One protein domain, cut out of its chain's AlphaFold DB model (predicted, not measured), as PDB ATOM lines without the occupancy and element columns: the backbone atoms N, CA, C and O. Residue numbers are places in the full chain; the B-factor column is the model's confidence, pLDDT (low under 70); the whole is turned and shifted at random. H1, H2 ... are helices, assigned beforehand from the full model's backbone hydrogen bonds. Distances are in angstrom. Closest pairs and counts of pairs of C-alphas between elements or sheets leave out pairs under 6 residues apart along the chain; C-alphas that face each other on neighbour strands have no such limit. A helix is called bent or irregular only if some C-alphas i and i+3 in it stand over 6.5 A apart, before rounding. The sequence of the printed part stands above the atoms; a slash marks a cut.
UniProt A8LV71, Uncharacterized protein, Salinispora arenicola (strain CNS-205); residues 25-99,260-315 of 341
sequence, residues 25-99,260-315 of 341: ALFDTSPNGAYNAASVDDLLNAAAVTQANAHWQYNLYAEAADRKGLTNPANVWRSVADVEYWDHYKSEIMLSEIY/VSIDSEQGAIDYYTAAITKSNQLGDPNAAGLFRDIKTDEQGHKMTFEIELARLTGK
ATOM      1  N   ALA A  25     -43.485  12.209 -34.464       48.97
ATOM      2  CA  ALA A  25     -43.817  11.828 -33.087       48.97
ATOM      3  C   ALA A  25     -43.288  10.406 -32.805       48.97
ATOM      4  O   ALA A  25     -43.753   9.713 -31.901       48.97
ATOM      5  N   LEU A  26     -42.356   9.950 -33.650       53.00
ATOM      6  CA  LEU A  26     -41.895   8.578 -33.743       53.00
ATOM      7  C   LEU A  26     -40.848   8.324 -32.672       53.00
ATOM      8  O   LEU A  26     -39.667   8.623 -32.822       53.00
ATOM      9  N   PHE A  27     -41.380   7.719 -31.617       68.00
ATOM     10  CA  PHE A  27     -40.696   6.969 -30.589       68.00
ATOM     11  C   PHE A  27     -39.855   7.833 -29.652       68.00
ATOM     12  O   PHE A  27     -38.763   8.300 -29.966       68.00
ATOM     13  N   ASP A  28     -40.404   8.040 -28.459       77.62
ATOM     14  CA  ASP A  28     -39.681   8.601 -27.330       77.62
ATOM     15  C   ASP A  28     -38.485   7.683 -27.014       77.62
ATOM     16  O   ASP A  28     -38.641   6.574 -26.499       77.62
ATOM     17  N   THR A  29     -37.285   8.142 -27.370       84.50
ATOM     18  CA  THR A  29     -36.018   7.426 -27.158       84.50
ATOM     19  C   THR A  29     -35.449   7.663 -25.764       84.50
ATOM     20  O   THR A  29     -34.299   7.330 -25.489       84.50
ATOM     21  N   SER A  30     -36.221   8.275 -24.863       89.62
ATOM     22  CA  SER A  30     -35.854   8.346 -23.459       89.62
ATOM     23  C   SER A  30     -36.167   7.021 -22.755       89.62
ATOM     24  O   SER A  30     -37.024   6.249 -23.196       89.62
ATOM     25  N   PRO A  31     -35.555   6.768 -21.589       91.88
ATOM     26  CA  PRO A  31     -35.943   5.638 -20.751       91.88
ATOM     27  C   PRO A  31     -37.443   5.630 -20.410       91.88
ATOM     28  O   PRO A  31     -38.058   4.570 -20.333       91.88
ATOM     29  N   ASN A  32     -38.058   6.807 -20.238       91.75
ATOM     30  CA  ASN A  32     -39.498   6.914 -19.986       91.75
ATOM     31  C   ASN A  32     -40.312   6.484 -21.206       91.75
ATOM     32  O   ASN A  32     -41.311   5.782 -21.047       91.75
ATOM     33  N   GLY A  33     -39.865   6.854 -22.402       89.69
ATOM     34  CA  GLY A  33     -40.439   6.390 -23.657       89.69
ATOM     35  C   GLY A  33     -40.430   4.876 -23.767       89.69
ATOM     36  O   GLY A  33     -41.477   4.273 -24.000       89.69
ATOM     37  N   ALA A  34     -39.292   4.251 -23.462       92.44
ATOM     38  CA  ALA A  34     -39.179   2.797 -23.419       92.44
ATOM     39  C   ALA A  34     -40.146   2.158 -22.404       92.44
ATOM     40  O   ALA A  34     -40.861   1.216 -22.737       92.44
ATOM     41  N   TYR A  35     -40.247   2.676 -21.175       93.88
ATOM     42  CA  TYR A  35     -41.215   2.143 -20.204       93.88
ATOM     43  C   TYR A  35     -42.675   2.294 -20.667       93.88
ATOM     44  O   TYR A  35     -43.518   1.432 -20.378       93.88
ATOM     45  N   ASN A  36     -42.975   3.361 -21.407       91.44
ATOM     46  CA  ASN A  36     -44.319   3.693 -21.874       91.44
ATOM     47  C   ASN A  36     -44.686   3.070 -23.228       91.44
ATOM     48  O   ASN A  36     -45.850   3.168 -23.616       91.44
ATOM     49  N   ALA A  37     -43.749   2.410 -23.915       90.25
ATOM     50  CA  ALA A  37     -43.996   1.763 -25.201       90.25
ATOM     51  C   ALA A  37     -45.220   0.828 -25.141       90.25
ATOM     52  O   ALA A  37     -45.440   0.126 -24.144       90.25
ATOM     53  N   ALA A  38     -46.048   0.832 -26.185       89.62
ATOM     54  CA  ALA A  38     -47.250   0.002 -26.234       89.62
ATOM     55  C   ALA A  38     -46.949  -1.400 -26.780       89.62
ATOM     56  O   ALA A  38     -47.646  -2.358 -26.443       89.62
ATOM     57  N   SER A  39     -45.895  -1.514 -27.587       90.19
ATOM     58  CA  SER A  39     -45.450  -2.741 -28.240       90.19
ATOM     59  C   SER A  39     -43.923  -2.859 -28.245       90.19
ATOM     60  O   SER A  39     -43.207  -1.919 -27.895       90.19
ATOM     61  N   VAL A  40     -43.425  -4.038 -28.616       92.00
ATOM     62  CA  VAL A  40     -41.989  -4.275 -28.816       92.00
ATOM     63  C   VAL A  40     -41.504  -3.589 -30.090       92.00
ATOM     64  O   VAL A  40     -40.411  -3.031 -30.091       92.00
ATOM     65  N   ASP A  41     -42.342  -3.520 -31.124       88.31
ATOM     66  CA  ASP A  41     -42.036  -2.784 -32.353       88.31
ATOM     67  C   ASP A  41     -41.782  -1.302 -32.065       88.31
ATOM     68  O   ASP A  41     -40.857  -0.721 -32.624       88.31
ATOM     69  N   ASP A  42     -42.539  -0.687 -31.146       87.19
ATOM     70  CA  ASP A  42     -42.282   0.697 -30.724       87.19
ATOM     71  C   ASP A  42     -40.883   0.858 -30.112       87.19
ATOM     72  O   ASP A  42     -40.234   1.877 -30.340       87.19
ATOM     73  N   LEU A  43     -40.412  -0.136 -29.348       92.44
ATOM     74  CA  LEU A  43     -39.064  -0.132 -28.773       92.44
ATOM     75  C   LEU A  43     -38.009  -0.270 -29.871       92.44
ATOM     76  O   LEU A  43     -37.112   0.560 -29.969       92.44
ATOM     77  N   LEU A  44     -38.139  -1.291 -30.720       93.25
ATOM     78  CA  LEU A  44     -37.174  -1.580 -31.782       93.25
ATOM     79  C   LEU A  44     -37.070  -0.421 -32.777       93.25
ATOM     80  O   LEU A  44     -35.976  -0.048 -33.186       93.25
ATOM     81  N   ASN A  45     -38.197   0.201 -33.120       87.50
ATOM     82  CA  ASN A  45     -38.206   1.337 -34.031       87.50
ATOM     83  C   ASN A  45     -37.611   2.600 -33.390       87.50
ATOM     84  O   ASN A  45     -36.906   3.336 -34.081       87.50
ATOM     85  N   ALA A  46     -37.834   2.854 -32.090       88.25
ATOM     86  CA  ALA A  46     -37.146   3.951 -31.396       88.25
ATOM     87  C   ALA A  46     -35.636   3.755 -31.412       88.25
ATOM     88  O   ALA A  46     -34.889   4.678 -31.738       88.25
ATOM     89  N   ALA A  47     -35.215   2.545 -31.057       92.62
ATOM     90  CA  ALA A  47     -33.819   2.186 -30.967       92.62
ATOM     91  C   ALA A  47     -33.147   2.343 -32.340       92.62
ATOM     92  O   ALA A  47     -32.214   3.137 -32.464       92.62
ATOM     93  N   ALA A  48     -33.751   1.819 -33.410       92.56
ATOM     94  CA  ALA A  48     -33.209   1.934 -34.762       92.56
ATOM     95  C   ALA A  48     -33.029   3.394 -35.224       92.56
ATOM     96  O   ALA A  48     -32.049   3.728 -35.894       92.56
ATOM     97  N   VAL A  49     -33.929   4.311 -34.847       88.12
ATOM     98  CA  VAL A  49     -33.741   5.745 -35.137       88.12
ATOM     99  C   VAL A  49     -32.496   6.287 -34.432       88.12
ATOM    100  O   VAL A  49     -31.725   7.036 -35.043       88.12
ATOM    101  N   THR A  50     -32.271   5.918 -33.165       90.38
ATOM    102  CA  THR A  50     -31.071   6.355 -32.433       90.38
ATOM    103  C   THR A  50     -29.793   5.800 -33.039       90.38
ATOM    104  O   THR A  50     -28.848   6.562 -33.229       90.38
ATOM    105  N   GLN A  51     -29.802   4.530 -33.439       95.25
ATOM    106  CA  GLN A  51     -28.653   3.831 -34.006       95.25
ATOM    107  C   GLN A  51     -28.249   4.400 -35.371       95.25
ATOM    108  O   GLN A  51     -27.082   4.716 -35.618       95.25
ATOM    109  N   ALA A  52     -29.229   4.692 -36.234       95.25
ATOM    110  CA  ALA A  52     -28.967   5.390 -37.492       95.25
ATOM    111  C   ALA A  52     -28.370   6.795 -37.268       95.25
ATOM    112  O   ALA A  52     -27.503   7.238 -38.028       95.25
ATOM    113  N   ASN A  53     -28.822   7.517 -36.235       94.75
ATOM    114  CA  ASN A  53     -28.283   8.834 -35.895       94.75
ATOM    115  C   ASN A  53     -26.861   8.748 -35.314       94.75
ATOM    116  O   ASN A  53     -26.005   9.537 -35.723       94.75
ATOM    117  N   ALA A  54     -26.597   7.790 -34.423       96.62
ATOM    118  CA  ALA A  54     -25.285   7.550 -33.825       96.62
ATOM    119  C   ALA A  54     -24.234   7.207 -34.893       96.62
ATOM    120  O   ALA A  54     -23.165   7.824 -34.934       96.62
ATOM    121  N   HIS A  55     -24.589   6.350 -35.860       98.12
ATOM    122  CA  HIS A  55     -23.742   6.038 -37.014       98.12
ATOM    123  C   HIS A  55     -23.227   7.301 -37.726       98.12
ATOM    124  O   HIS A  55     -22.024   7.463 -37.969       98.12
ATOM    125  N   TRP A  56     -24.121   8.238 -38.057       98.00
ATOM    126  CA  TRP A  56     -23.719   9.466 -38.746       98.00
ATOM    127  C   TRP A  56     -23.023  10.466 -37.835       98.00
ATOM    128  O   TRP A  56     -22.067  11.115 -38.272       98.00
ATOM    129  N   GLN A  57     -23.449  10.580 -36.579       97.94
ATOM    130  CA  GLN A  57     -22.787  11.419 -35.587       97.94
ATOM    131  C   GLN A  57     -21.307  11.045 -35.464       97.94
ATOM    132  O   GLN A  57     -20.431  11.904 -35.621       97.94
ATOM    133  N   TYR A  58     -21.018   9.763 -35.254       98.69
ATOM    134  CA  TYR A  58     -19.660   9.272 -35.059       98.69
ATOM    135  C   TYR A  58     -18.827   9.340 -36.336       98.69
ATOM    136  O   TYR A  58     -17.679   9.782 -36.278       98.69
ATOM    137  N   ASN A  59     -19.401   9.078 -37.512       98.69
ATOM    138  CA  ASN A  59     -18.693   9.308 -38.775       98.69
ATOM    139  C   ASN A  59     -18.297  10.782 -38.986       98.69
ATOM    140  O   ASN A  59     -17.189  11.069 -39.455       98.69
ATOM    141  N   LEU A  60     -19.146  11.744 -38.601       98.56
ATOM    142  CA  LEU A  60     -18.771  13.160 -38.667       98.56
ATOM    143  C   LEU A  60     -17.711  13.541 -37.622       98.56
ATOM    144  O   LEU A  60     -16.840  14.368 -37.910       98.56
ATOM    145  N   TYR A  61     -17.754  12.955 -36.423       98.69
ATOM    146  CA  TYR A  61     -16.724  13.169 -35.403       98.69
ATOM    147  C   TYR A  61     -15.374  12.585 -35.829       98.69
ATOM    148  O   TYR A  61     -14.348  13.256 -35.669       98.69
ATOM    149  N   ALA A  62     -15.377  11.412 -36.460       98.69
ATOM    150  CA  ALA A  62     -14.190  10.808 -37.044       98.69
ATOM    151  C   ALA A  62     -13.566  11.698 -38.127       98.69
ATOM    152  O   ALA A  62     -12.375  12.005 -38.060       98.69
ATOM    153  N   GLU A  63     -14.368  12.206 -39.069       98.25
ATOM    154  CA  GLU A  63     -13.877  13.127 -40.102       98.25
ATOM    155  C   GLU A  63     -13.299  14.420 -39.491       98.25
ATOM    156  O   GLU A  63     -12.273  14.941 -39.943       98.25
ATOM    157  N   ALA A  64     -13.929  14.959 -38.442       97.81
ATOM    158  CA  ALA A  64     -13.408  16.129 -37.734       97.81
ATOM    159  C   ALA A  64     -12.061  15.856 -37.046       97.81
ATOM    160  O   ALA A  64     -11.205  16.747 -37.002       97.81
ATOM    161  N   ALA A  65     -11.864  14.646 -36.520       97.69
ATOM    162  CA  ALA A  65     -10.616  14.212 -35.909       97.69
ATOM    163  C   ALA A  65      -9.502  14.000 -36.946       97.69
ATOM    164  O   ALA A  65      -8.388  14.492 -36.740       97.69
ATOM    165  N   ASP A  66      -9.807  13.395 -38.098       97.50
ATOM    166  CA  ASP A  66      -8.858  13.244 -39.213       97.50
ATOM    167  C   ASP A  66      -8.316  14.585 -39.696       97.50
ATOM    168  O   ASP A  66      -7.113  14.749 -39.895       97.50
ATOM    169  N   ARG A  67      -9.193  15.587 -39.827       94.62
ATOM    170  CA  ARG A  67      -8.809  16.951 -40.229       94.62
ATOM    171  C   ARG A  67      -7.831  17.613 -39.252       94.62
ATOM    172  O   ARG A  67      -7.212  18.614 -39.604       94.62
ATOM    173  N   LYS A  68      -7.694  17.075 -38.036       93.19
ATOM    174  CA  LYS A  68      -6.715  17.489 -37.021       93.19
ATOM    175  C   LYS A  68      -5.534  16.522 -36.882       93.19
ATOM    176  O   LYS A  68      -4.704  16.729 -36.002       93.19
ATOM    177  N   GLY A  69      -5.452  15.487 -37.718       95.19
ATOM    178  CA  GLY A  69      -4.420  14.452 -37.645       95.19
ATOM    179  C   GLY A  69      -4.565  13.512 -36.445       95.19
ATOM    180  O   GLY A  69      -3.591  12.880 -36.047       95.19
ATOM    181  N   LEU A  70      -5.752  13.431 -35.836       95.88
ATOM    182  CA  LEU A  70      -6.012  12.584 -34.672       95.88
ATOM    183  C   LEU A  70      -6.589  11.235 -35.112       95.88
ATOM    184  O   LEU A  70      -7.777  10.968 -34.955       95.88
ATOM    185  N   THR A  71      -5.734  10.384 -35.678       95.44
ATOM    186  CA  THR A  71      -6.151   9.114 -36.292       95.44
ATOM    187  C   THR A  71      -6.736   8.116 -35.288       95.44
ATOM    188  O   THR A  71      -7.703   7.438 -35.613       95.44
ATOM    189  N   ASN A  72      -6.204   8.043 -34.062       93.56
ATOM    190  CA  ASN A  72      -6.702   7.110 -33.042       93.56
ATOM    191  C   ASN A  72      -8.172   7.366 -32.664       93.56
ATOM    192  O   ASN A  72      -8.983   6.463 -32.875       93.56
ATOM    193  N   PRO A  73      -8.569   8.571 -32.202       95.38
ATOM    194  CA  PRO A  73      -9.975   8.826 -31.898       95.38
ATOM    195  C   PRO A  73     -10.856   8.766 -33.152       95.38
ATOM    196  O   PRO A  73     -12.002   8.341 -33.061       95.38
ATOM    197  N   ALA A  74     -10.332   9.113 -34.337       98.25
ATOM    198  CA  ALA A  74     -11.075   8.931 -35.582       98.25
ATOM    199  C   ALA A  74     -11.416   7.454 -35.846       98.25
ATOM    200  O   ALA A  74     -12.549   7.138 -36.199       98.25
ATOM    201  N   ASN A  75     -10.461   6.543 -35.646       98.25
ATOM    202  CA  ASN A  75     -10.679   5.105 -35.806       98.25
ATOM    203  C   ASN A  75     -11.652   4.552 -34.764       98.25
ATOM    204  O   ASN A  75     -12.490   3.732 -35.124       98.25
ATOM    205  N   VAL A  76     -11.578   5.023 -33.515       98.25
ATOM    206  CA  VAL A  76     -12.542   4.654 -32.469       98.25
ATOM    207  C   VAL A  76     -13.956   5.039 -32.890       98.25
ATOM    208  O   VAL A  76     -14.819   4.172 -32.942       98.25
ATOM    209  N   TRP A  77     -14.190   6.298 -33.277       98.75
ATOM    210  CA  TRP A  77     -15.520   6.712 -33.729       98.75
ATOM    211  C   TRP A  77     -16.014   5.927 -34.943       98.75
ATOM    212  O   TRP A  77     -17.183   5.573 -34.968       98.75
ATOM    213  N   ARG A  78     -15.162   5.624 -35.934       98.62
ATOM    214  CA  ARG A  78     -15.594   4.799 -37.080       98.62
ATOM    215  C   ARG A  78     -15.948   3.377 -36.668       98.62
ATOM    216  O   ARG A  78     -16.958   2.870 -37.126       98.62
ATOM    217  N   SER A  79     -15.154   2.766 -35.790       98.62
ATOM    218  CA  SER A  79     -15.436   1.417 -35.296       98.62
ATOM    219  C   SER A  79     -16.767   1.359 -34.557       98.62
ATOM    220  O   SER A  79     -17.525   0.427 -34.781       98.62
ATOM    221  N   VAL A  80     -17.051   2.348 -33.704       98.69
ATOM    222  CA  VAL A  80     -18.345   2.439 -33.019       98.69
ATOM    223  C   VAL A  80     -19.452   2.673 -34.044       98.69
ATOM    224  O   VAL A  80     -20.402   1.909 -34.081       98.69
ATOM    225  N   ALA A  81     -19.288   3.635 -34.960       98.62
ATOM    226  CA  ALA A  81     -20.269   3.903 -36.014       98.62
ATOM    227  C   ALA A  81     -20.617   2.662 -36.853       98.62
ATOM    228  O   ALA A  81     -21.765   2.508 -37.270       98.62
ATOM    229  N   ASP A  82     -19.632   1.807 -37.137       98.50
ATOM    230  CA  ASP A  82     -19.844   0.558 -37.862       98.50
ATOM    231  C   ASP A  82     -20.697  -0.423 -37.046       98.50
ATOM    232  O   ASP A  82     -21.583  -1.042 -37.629       98.50
ATOM    233  N   VAL A  83     -20.489  -0.528 -35.728       98.56
ATOM    234  CA  VAL A  83     -21.331  -1.344 -34.831       98.56
ATOM    235  C   VAL A  83     -22.763  -0.802 -34.784       98.56
ATOM    236  O   VAL A  83     -23.693  -1.568 -35.040       98.56
ATOM    237  N   GLU A  84     -22.943   0.514 -34.599       98.19
ATOM    238  CA  GLU A  84     -24.284   1.128 -34.530       98.19
ATOM    239  C   GLU A  84     -25.127   0.808 -35.763       98.19
ATOM    240  O   GLU A  84     -26.327   0.548 -35.681       98.19
ATOM    241  N   TYR A  85     -24.509   0.830 -36.946       97.62
ATOM    242  CA  TYR A  85     -25.240   0.539 -38.168       97.62
ATOM    243  C   TYR A  85     -25.320  -0.952 -38.467       97.62
ATOM    244  O   TYR A  85     -26.417  -1.467 -38.645       97.62
ATOM    245  N   TRP A  86     -24.188  -1.646 -38.581       97.25
ATOM    246  CA  TRP A  86     -24.169  -3.009 -39.114       97.25
ATOM    247  C   TRP A  86     -24.677  -4.056 -38.133       97.25
ATOM    248  O   TRP A  86     -25.163  -5.091 -38.593       97.25
ATOM    249  N   ASP A  87     -24.579  -3.795 -36.830       97.75
ATOM    250  CA  ASP A  87     -25.110  -4.674 -35.794       97.75
ATOM    251  C   ASP A  87     -26.446  -4.140 -35.271       97.75
ATOM    252  O   ASP A  87     -27.497  -4.695 -35.599       97.75
ATOM    253  N   HIS A  88     -26.429  -3.017 -34.546       97.81
ATOM    254  CA  HIS A  88     -27.593  -2.558 -33.785       97.81
ATOM    255  C   HIS A  88     -28.779  -2.227 -34.703       97.81
ATOM    256  O   HIS A  88     -29.805  -2.913 -34.668       97.81
ATOM    257  N   TYR A  89     -28.619  -1.248 -35.604       96.25
ATOM    258  CA  TYR A  89     -29.682  -0.817 -36.516       96.25
ATOM    259  C   TYR A  89     -30.234  -1.976 -37.357       96.25
ATOM    260  O   TYR A  89     -31.451  -2.139 -37.482       96.25
ATOM    261  N   LYS A  90     -29.360  -2.805 -37.947       95.25
ATOM    262  CA  LYS A  90     -29.796  -3.931 -38.792       95.25
ATOM    263  C   LYS A  90     -30.558  -4.980 -37.989       95.25
ATOM    264  O   LYS A  90     -31.582  -5.459 -38.478       95.25
ATOM    265  N   SER A  91     -30.098  -5.316 -36.787       95.75
ATOM    266  CA  SER A  91     -30.761  -6.287 -35.912       95.75
ATOM    267  C   SER A  91     -32.130  -5.791 -35.444       95.75
ATOM    268  O   SER A  91     -33.104  -6.543 -35.478       95.75
ATOM    269  N   GLU A  92     -32.238  -4.512 -35.086       94.75
ATOM    270  CA  GLU A  92     -33.490  -3.896 -34.635       94.75
ATOM    271  C   GLU A  92     -34.529  -3.811 -35.750       94.75
ATOM    272  O   GLU A  92     -35.675  -4.213 -35.558       94.75
ATOM    273  N   ILE A  93     -34.124  -3.358 -36.940       91.38
ATOM    274  CA  ILE A  93     -35.008  -3.288 -38.112       91.38
ATOM    275  C   ILE A  93     -35.428  -4.676 -38.590       91.38
ATOM    276  O   ILE A  93     -36.566  -4.862 -39.027       91.38
ATOM    277  N   MET A  94     -34.530  -5.660 -38.521       90.19
ATOM    278  CA  MET A  94     -34.865  -7.039 -38.865       90.19
ATOM    279  C   MET A  94     -35.936  -7.600 -37.924       90.19
ATOM    280  O   MET A  94     -36.805  -8.338 -38.383       90.19
ATOM    281  N   LEU A  95     -35.881  -7.252 -36.635       90.94
ATOM    282  CA  LEU A  95     -36.828  -7.748 -35.641       90.94
ATOM    283  C   LEU A  95     -38.144  -6.954 -35.611       90.94
ATOM    284  O   LEU A  95     -39.171  -7.537 -35.287       90.94
ATOM    285  N   SER A  96     -38.139  -5.661 -35.955       84.50
ATOM    286  CA  SER A  96     -39.339  -4.811 -35.873       84.50
ATOM    287  C   SER A  96     -40.351  -5.031 -36.995       84.50
ATOM    288  O   SER A  96     -41.452  -4.484 -36.947       84.50
ATOM    289  N   GLU A  97     -39.955  -5.751 -38.053       78.25
ATOM    290  CA  GLU A  97     -40.748  -5.981 -39.267       78.25
ATOM    291  C   GLU A  97     -41.341  -4.683 -39.867       78.25
ATOM    292  O   GLU A  97     -42.332  -4.703 -40.602       78.25
ATOM    293  N   ILE A  98     -40.730  -3.520 -39.587       81.25
ATOM    294  CA  ILE A  98     -41.198  -2.215 -40.082       81.25
ATOM    295  C   ILE A  98     -41.101  -2.125 -41.617       81.25
ATOM    296  O   ILE A  98     -41.848  -1.386 -42.262       81.25
ATOM    297  N   TYR A  99     -40.225  -2.926 -42.224       87.44
ATOM    298  CA  TYR A  99     -40.105  -3.068 -43.670       87.44
ATOM    299  C   TYR A  99     -40.339  -4.510 -44.093       87.44
ATOM    300  O   TYR A  99     -39.940  -5.456 -43.417       87.44
ATOM    301  N   VAL A 260     -19.632  14.472 -25.526       96.75
ATOM    302  CA  VAL A 260     -20.968  14.249 -26.095       96.75
ATOM    303  C   VAL A 260     -21.196  12.771 -26.406       96.75
ATOM    304  O   VAL A 260     -22.269  12.268 -26.102       96.75
ATOM    305  N   SER A 261     -20.205  12.059 -26.955       98.12
ATOM    306  CA  SER A 261     -20.290  10.610 -27.159       98.12
ATOM    307  C   SER A 261     -20.521   9.877 -25.836       98.12
ATOM    308  O   SER A 261     -21.466   9.116 -25.741       98.12
ATOM    309  N   ILE A 262     -19.746  10.161 -24.784       98.62
ATOM    310  CA  ILE A 262     -19.918   9.531 -23.458       98.62
ATOM    311  C   ILE A 262     -21.332   9.754 -22.900       98.62
ATOM    312  O   ILE A 262     -21.930   8.827 -22.351       98.62
ATOM    313  N   ASP A 263     -21.854  10.975 -23.030       96.94
ATOM    314  CA  ASP A 263     -23.195  11.322 -22.558       96.94
ATOM    315  C   ASP A 263     -24.279  10.622 -23.403       96.94
ATOM    316  O   ASP A 263     -25.271  10.139 -22.855       96.94
ATOM    317  N   SER A 264     -24.064  10.515 -24.721       95.31
ATOM    318  CA  SER A 264     -24.931   9.783 -25.652       95.31
ATOM    319  C   SER A 264     -24.987   8.293 -25.310       95.31
ATOM    320  O   SER A 264     -26.078   7.748 -25.149       95.31
ATOM    321  N   GLU A 265     -23.828   7.665 -25.089       98.00
ATOM    322  CA  GLU A 265     -23.750   6.254 -24.698       98.00
ATOM    323  C   GLU A 265     -24.422   5.991 -23.352       98.00
ATOM    324  O   GLU A 265     -25.111   4.990 -23.168       98.00
ATOM    325  N   GLN A 266     -24.285   6.908 -22.389       98.00
ATOM    326  CA  GLN A 266     -25.010   6.780 -21.127       98.00
ATOM    327  C   GLN A 266     -26.530   6.825 -21.344       98.00
ATOM    328  O   GLN A 266     -27.253   6.032 -20.738       98.00
ATOM    329  N   GLY A 267     -27.008   7.710 -22.222       95.25
ATOM    330  CA  GLY A 267     -28.415   7.765 -22.612       95.25
ATOM    331  C   GLY A 267     -28.905   6.458 -23.244       95.25
ATOM    332  O   GLY A 267     -29.972   5.969 -22.870       95.25
ATOM    333  N   ALA A 268     -28.110   5.858 -24.135       96.00
ATOM    334  CA  ALA A 268     -28.418   4.574 -24.764       96.00
ATOM    335  C   ALA A 268     -28.465   3.427 -23.736       96.00
ATOM    336  O   ALA A 268     -29.435   2.669 -23.688       96.00
ATOM    337  N   ILE A 269     -27.489   3.350 -22.826       98.44
ATOM    338  CA  ILE A 269     -27.470   2.369 -21.724       98.44
ATOM    339  C   ILE A 269     -28.744   2.463 -20.871       98.44
ATOM    340  O   ILE A 269     -29.325   1.434 -20.490       98.44
ATOM    341  N   ASP A 270     -29.181   3.681 -20.553       97.94
ATOM    342  CA  ASP A 270     -30.388   3.919 -19.762       97.94
ATOM    343  C   ASP A 270     -31.649   3.513 -20.542       97.94
ATOM    344  O   ASP A 270     -32.527   2.841 -19.987       97.94
ATOM    345  N   TYR A 271     -31.714   3.854 -21.835       96.62
ATOM    346  CA  TYR A 271     -32.797   3.454 -22.733       96.62
ATOM    347  C   TYR A 271     -32.913   1.929 -22.822       96.62
ATOM    348  O   TYR A 271     -33.965   1.372 -22.498       96.62
ATOM    349  N   TYR A 272     -31.831   1.223 -23.159       98.25
ATOM    350  CA  TYR A 272     -31.864  -0.232 -23.303       98.25
ATOM    351  C   TYR A 272     -32.154  -0.944 -21.986       98.25
ATOM    352  O   TYR A 272     -32.825  -1.972 -21.968       98.25
ATOM    353  N   THR A 273     -31.749  -0.380 -20.846       98.56
ATOM    354  CA  THR A 273     -32.151  -0.912 -19.535       98.56
ATOM    355  C   THR A 273     -33.674  -0.910 -19.361       98.56
ATOM    356  O   THR A 273     -34.255  -1.902 -18.897       98.56
ATOM    357  N   ALA A 274     -34.330   0.182 -19.755       98.25
ATOM    358  CA  ALA A 274     -35.784   0.281 -19.741       98.25
ATOM    359  C   ALA A 274     -36.423  -0.642 -20.797       98.25
ATOM    360  O   ALA A 274     -37.360  -1.374 -20.470       98.25
ATOM    361  N   ALA A 275     -35.871  -0.694 -22.013       97.50
ATOM    362  CA  ALA A 275     -36.369  -1.527 -23.108       97.50
ATOM    363  C   ALA A 275     -36.288  -3.033 -22.800       97.50
ATOM    364  O   ALA A 275     -37.244  -3.761 -23.066       97.50
ATOM    365  N   ILE A 276     -35.217  -3.511 -22.150       98.62
ATOM    366  CA  ILE A 276     -35.102  -4.898 -21.661       98.62
ATOM    367  C   ILE A 276     -36.236  -5.208 -20.681       98.62
ATOM    368  O   ILE A 276     -36.904  -6.240 -20.784       98.62
ATOM    369  N   THR A 277     -36.461  -4.319 -19.710       98.25
ATOM    370  CA  THR A 277     -37.518  -4.497 -18.707       98.25
ATOM    371  C   THR A 277     -38.884  -4.546 -19.379       98.25
ATOM    372  O   THR A 277     -39.678  -5.448 -19.107       98.25
ATOM    373  N   LYS A 278     -39.139  -3.608 -20.292       97.94
ATOM    374  CA  LYS A 278     -40.410  -3.502 -20.995       97.94
ATOM    375  C   LYS A 278     -40.666  -4.684 -21.927       97.94
ATOM    376  O   LYS A 278     -41.763  -5.232 -21.901       97.94
ATOM    377  N   SER A 279     -39.669  -5.132 -22.682       97.62
ATOM    378  CA  SER A 279     -39.797  -6.276 -23.596       97.62
ATOM    379  C   SER A 279     -40.163  -7.558 -22.846       97.62
ATOM    380  O   SER A 279     -41.076  -8.273 -23.250       97.62
ATOM    381  N   ASN A 280     -39.559  -7.793 -21.674       98.00
ATOM    382  CA  ASN A 280     -39.952  -8.909 -20.808       98.00
ATOM    383  C   ASN A 280     -41.405  -8.790 -20.315       98.00
ATOM    384  O   ASN A 280     -42.114  -9.793 -20.254       98.00
ATOM    385  N   GLN A 281     -41.866  -7.581 -19.975       97.94
ATOM    386  CA  GLN A 281     -43.263  -7.344 -19.578       97.94
ATOM    387  C   GLN A 281     -44.243  -7.562 -20.737       97.94
ATOM    388  O   GLN A 281     -45.355  -8.037 -20.512       97.94
ATOM    389  N   LEU A 282     -43.827  -7.229 -21.960       96.62
ATOM    390  CA  LEU A 282     -44.582  -7.457 -23.191       96.62
ATOM    391  C   LEU A 282     -44.493  -8.912 -23.687       96.62
ATOM    392  O   LEU A 282     -45.182  -9.271 -24.637       96.62
ATOM    393  N   GLY A 283     -43.707  -9.764 -23.021       97.38
ATOM    394  CA  GLY A 283     -43.603 -11.188 -23.329       97.38
ATOM    395  C   GLY A 283     -42.667 -11.525 -24.491       97.38
ATOM    396  O   GLY A 283     -42.773 -12.627 -25.023       97.38
ATOM    397  N   ASP A 284     -41.749 -10.625 -24.856       97.38
ATOM    398  CA  ASP A 284     -40.758 -10.848 -25.912       97.38
ATOM    399  C   ASP A 284     -39.332 -10.974 -25.338       97.38
ATOM    400  O   ASP A 284     -38.607  -9.982 -25.175       97.38
ATOM    401  N   PRO A 285     -38.904 -12.202 -24.990       95.56
ATOM    402  CA  PRO A 285     -37.558 -12.446 -24.486       95.56
ATOM    403  C   PRO A 285     -36.477 -12.340 -25.572       95.56
ATOM    404  O   PRO A 285     -35.307 -12.212 -25.214       95.56
ATOM    405  N   ASN A 286     -36.833 -12.392 -26.864       96.31
ATOM    406  CA  ASN A 286     -35.868 -12.270 -27.956       96.31
ATOM    407  C   ASN A 286     -35.440 -10.810 -28.108       96.31
ATOM    408  O   ASN A 286     -34.245 -10.528 -28.074       96.31
ATOM    409  N   ALA A 287     -36.401  -9.881 -28.149       96.75
ATOM    410  CA  ALA A 287     -36.111  -8.448 -28.125       96.75
ATOM    411  C   ALA A 287     -35.378  -8.044 -26.836       96.75
ATOM    412  O   ALA A 287     -34.392  -7.314 -26.874       96.75
ATOM    413  N   ALA A 288     -35.780  -8.595 -25.683       98.31
ATOM    414  CA  ALA A 288     -35.056  -8.372 -24.429       98.31
ATOM    415  C   ALA A 288     -33.616  -8.926 -24.448       98.31
ATOM    416  O   ALA A 288     -32.759  -8.420 -23.722       98.31
ATOM    417  N   GLY A 289     -33.366  -9.993 -25.213       98.44
ATOM    418  CA  GLY A 289     -32.037 -10.537 -25.477       98.44
ATOM    419  C   GLY A 289     -31.203  -9.573 -26.311       98.44
ATOM    420  O   GLY A 289     -30.163  -9.134 -25.833       98.44
ATOM    421  N   LEU A 290     -31.726  -9.162 -27.470       98.38
ATOM    422  CA  LEU A 290     -31.091  -8.187 -28.360       98.38
ATOM    423  C   LEU A 290     -30.714  -6.898 -27.614       98.38
ATOM    424  O   LEU A 290     -29.554  -6.506 -27.605       98.38
ATOM    425  N   PHE A 291     -31.654  -6.287 -26.885       98.62
ATOM    426  CA  PHE A 291     -31.375  -5.061 -26.131       98.62
ATOM    427  C   PHE A 291     -30.332  -5.242 -25.018       98.62
ATOM    428  O   PHE A 291     -29.705  -4.271 -24.599       98.62
ATOM    429  N   ARG A 292     -30.136  -6.462 -24.500       98.75
ATOM    430  CA  ARG A 292     -29.071  -6.744 -23.525       98.75
ATOM    431  C   ARG A 292     -27.702  -6.782 -24.190       98.75
ATOM    432  O   ARG A 292     -26.750  -6.282 -23.588       98.75
ATOM    433  N   ASP A 293     -27.623  -7.380 -25.369       98.56
ATOM    434  CA  ASP A 293     -26.387  -7.471 -26.139       98.56
ATOM    435  C   ASP A 293     -25.962  -6.058 -26.560       98.56
ATOM    436  O   ASP A 293     -24.908  -5.603 -26.123       98.56
ATOM    437  N   ILE A 294     -26.874  -5.291 -27.170       98.56
ATOM    438  CA  ILE A 294     -26.635  -3.887 -27.542       98.56
ATOM    439  C   ILE A 294     -26.209  -3.049 -26.330       98.56
ATOM    440  O   ILE A 294     -25.184  -2.379 -26.354       98.56
ATOM    441  N   LYS A 295     -26.928  -3.131 -25.200       98.69
ATOM    442  CA  LYS A 295     -26.535  -2.420 -23.968       98.69
ATOM    443  C   LYS A 295     -25.097  -2.736 -23.535       98.69
ATOM    444  O   LYS A 295     -24.448  -1.885 -22.925       98.69
ATOM    445  N   THR A 296     -24.641  -3.969 -23.742       98.69
ATOM    446  CA  THR A 296     -23.275  -4.380 -23.394       98.69
ATOM    447  C   THR A 296     -22.261  -3.697 -24.307       98.69
ATOM    448  O   THR A 296     -21.233  -3.224 -23.814       98.69
ATOM    449  N   ASP A 297     -22.579  -3.563 -25.591       98.69
ATOM    450  CA  ASP A 297     -21.760  -2.824 -26.549       98.69
ATOM    451  C   ASP A 297     -21.719  -1.328 -26.211       98.69
ATOM    452  O   ASP A 297     -20.620  -0.786 -26.080       98.69
ATOM    453  N   GLU A 298     -22.848  -0.695 -25.861       98.62
ATOM    454  CA  GLU A 298     -22.868   0.725 -25.453       98.62
ATOM    455  C   GLU A 298     -22.028   0.989 -24.190       98.62
ATOM    456  O   GLU A 298     -21.366   2.021 -24.042       98.62
ATOM    457  N   GLN A 299     -21.978   0.027 -23.260       98.81
ATOM    458  CA  GLN A 299     -21.065   0.093 -22.112       98.81
ATOM    459  C   GLN A 299     -19.595   0.071 -22.554       98.81
ATOM    460  O   GLN A 299     -18.773   0.816 -22.005       98.81
ATOM    461  N   GLY A 300     -19.262  -0.759 -23.544       98.69
ATOM    462  CA  GLY A 300     -17.939  -0.821 -24.163       98.69
ATOM    463  C   GLY A 300     -17.579   0.452 -24.936       98.69
ATOM    464  O   GLY A 300     -16.470   0.977 -24.777       98.69
ATOM    465  N   HIS A 301     -18.517   0.996 -25.714       98.62
ATOM    466  CA  HIS A 301     -18.380   2.258 -26.442       98.62
ATOM    467  C   HIS A 301     -18.089   3.407 -25.477       98.62
ATOM    468  O   HIS A 301     -17.064   4.089 -25.605       98.62
ATOM    469  N   LYS A 302     -18.907   3.547 -24.427       98.69
ATOM    470  CA  LYS A 302     -18.726   4.565 -23.385       98.69
ATOM    471  C   LYS A 302     -17.343   4.497 -22.754       98.69
ATOM    472  O   LYS A 302     -16.649   5.511 -22.674       98.69
ATOM    473  N   MET A 303     -16.924   3.302 -22.333       98.62
ATOM    474  CA  MET A 303     -15.605   3.086 -21.734       98.62
ATOM    475  C   MET A 303     -14.479   3.465 -22.706       98.62
ATOM    476  O   MET A 303     -13.494   4.093 -22.309       98.62
ATOM    477  N   THR A 304     -14.626   3.132 -23.987       98.38
ATOM    478  CA  THR A 304     -13.638   3.468 -25.018       98.38
ATOM    479  C   THR A 304     -13.528   4.982 -25.214       98.38
ATOM    480  O   THR A 304     -12.417   5.517 -25.248       98.38
ATOM    481  N   PHE A 305     -14.650   5.707 -25.256       98.56
ATOM    482  CA  PHE A 305     -14.633   7.169 -25.347       98.56
ATOM    483  C   PHE A 305     -14.061   7.840 -24.093       98.56
ATOM    484  O   PHE A 305     -13.323   8.821 -24.212       98.56
ATOM    485  N   GLU A 306     -14.332   7.307 -22.898       98.12
ATOM    486  CA  GLU A 306     -13.725   7.778 -21.645       98.12
ATOM    487  C   GLU A 306     -12.194   7.649 -21.671       98.12
ATOM    488  O   GLU A 306     -11.486   8.591 -21.295       98.12
ATOM    489  N   ILE A 307     -11.676   6.519 -22.165       96.75
ATOM    490  CA  ILE A 307     -10.235   6.285 -22.337       96.75
ATOM    491  C   ILE A 307      -9.640   7.287 -23.336       96.75
ATOM    492  O   ILE A 307      -8.637   7.941 -23.035       96.75
ATOM    493  N   GLU A 308     -10.260   7.468 -24.503       97.00
ATOM    494  CA  GLU A 308      -9.770   8.422 -25.506       97.00
ATOM    495  C   GLU A 308      -9.810   9.872 -25.002       97.00
ATOM    496  O   GLU A 308      -8.886  10.652 -25.260       97.00
ATOM    497  N   LEU A 309     -10.818  10.244 -24.208       96.81
ATOM    498  CA  LEU A 309     -10.891  11.569 -23.593       96.81
ATOM    499  C   LEU A 309      -9.780  11.774 -22.553       96.81
ATOM    500  O   LEU A 309      -9.172  12.852 -22.494       96.81
ATOM    501  N   ALA A 310      -9.480  10.755 -21.745       96.00
ATOM    502  CA  ALA A 310      -8.393  10.797 -20.768       96.00
ATOM    503  C   ALA A 310      -7.019  10.954 -21.442       96.00
ATOM    504  O   ALA A 310      -6.219  11.799 -21.010       96.00
ATOM    505  N   ARG A 311      -6.785  10.220 -22.540       93.69
ATOM    506  CA  ARG A 311      -5.586  10.336 -23.387       93.69
ATOM    507  C   ARG A 311      -5.459  11.732 -23.985       93.69
ATOM    508  O   ARG A 311      -4.434  12.390 -23.804       93.69
ATOM    509  N   LEU A 312      -6.519  12.229 -24.624       92.31
ATOM    510  CA  LEU A 312      -6.527  13.533 -25.290       92.31
ATOM    511  C   LEU A 312      -6.288  14.700 -24.318       92.31
ATOM    512  O   LEU A 312      -5.631  15.680 -24.667       92.31
ATOM    513  N   THR A 313      -6.821  14.613 -23.097       91.00
ATOM    514  CA  THR A 313      -6.698  15.677 -22.083       91.00
ATOM    515  C   THR A 313      -5.441  15.558 -21.216       91.00
ATOM    516  O   THR A 313      -5.217  16.389 -20.333       91.00
ATOM    517  N   GLY A 314      -4.594  14.549 -21.456       79.31
ATOM    518  CA  GLY A 314      -3.356  14.333 -20.708       79.31
ATOM    519  C   GLY A 314      -3.570  13.949 -19.240       79.31
ATOM    520  O   GLY A 314      -2.630  14.055 -18.447       79.31
ATOM    521  N   LYS A 315      -4.781  13.503 -18.871       59.38
ATOM    522  CA  LYS A 315      -5.078  12.920 -17.550       59.38
ATOM    523  C   LYS A 315      -4.462  11.524 -17.378       59.38
ATOM    524  O   LYS A 315      -4.355  11.060 -16.244       59.38
TER     525      LYS A 315
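AT A GLANCE: This is residues 25 to 99 and 260 to 315 of the 341 residues of an uncharacterized protein of Salinispora arenicola (strain CNS-205) (UniProt A8LV71). Two long helical hairpins, H2 with H3 and H4 with H5, lie one over the other as two layers of an elongated four-helix bundle, with their turns at opposite ends. The short helix H1 packs on H4 near the end where H4 turns into H5, while the two layers meet more sparsely than the helices within each hairpin. The printed part has 131 residues with five named helices, H1 to H5 in order along the chain, and no named strand; the class is all helix. The whole is compact, with a radius of gyration of the C-alphas of 15.3 A, and spans 48 by 30 by 25 A.

HOW THE PARTS SIT: The longest helix, H5, residues 285 to 312, forms a hairpin with H4, residues 260 to 281: they touch at a shallow tilt of 15 degrees, opposite ways, and their closest C-alphas are those of Ile 276 and Ala 288, 4.4 A apart. H5 also touches H3, residues 71 to 96, at a shallow tilt of 11 degrees, opposite ways, the closest C-alphas being those of Pro 73 and Glu 308 at 6.4 A. H3 in turn forms a hairpin with H2, residues 40 to 66; they touch with 55 pairs of C-alphas within 8 A, the closest those of Ala 62 and Ala 74 at 3.9 A, at a shallow tilt of 18 degrees, opposite ways. H2 and H4 are close but not clearly touching, with the closest C-alphas, those of Val 40 and Ser 279, 6.0 A apart. H1, residues 31 to 36, touches residues 270 to 278 of H4 alone, the closest C-alphas being those of Pro 31 and Tyr 271 at 4.3 A. H1 is apart from H3 and H5. In H1, H4 and H5 every O i to N i+4 pair is within hydrogen-bond range; in H2 it is 22 of 23 and in H3 19 of 22.

IN THESE COORDINATES: H5 is 40.5 A from first to last C-alpha and ends at C-alpha 312 (-6.527, 13.533, -25.290). H4 is 31.7 A long, H3 36.0 A, H2 38.9 A and H1 8.7 A. H1 begins at C-alpha 31 (-35.943, 5.638, -20.751), and H2 at C-alpha 40 (-41.989, -4.275, -28.816). H3 is neither bent nor irregular, but only just: C-alphas 86 and 89 are 6.5 A apart.

THE WHOLE: The two C-alphas farthest apart are those of Gly 69 and Gly 283, at 49.0 A. Residues 100 to 259 are not printed, and C-alphas 99 and 260 are 31.2 A apart across this cut, which falls between H3 and H4. The links from H1 to H2, H2 to H3 and H4 to H5 are tight. The mean pLDDT of the printed part is 94.1; residues 25 to 27 and residue 315 are under 70.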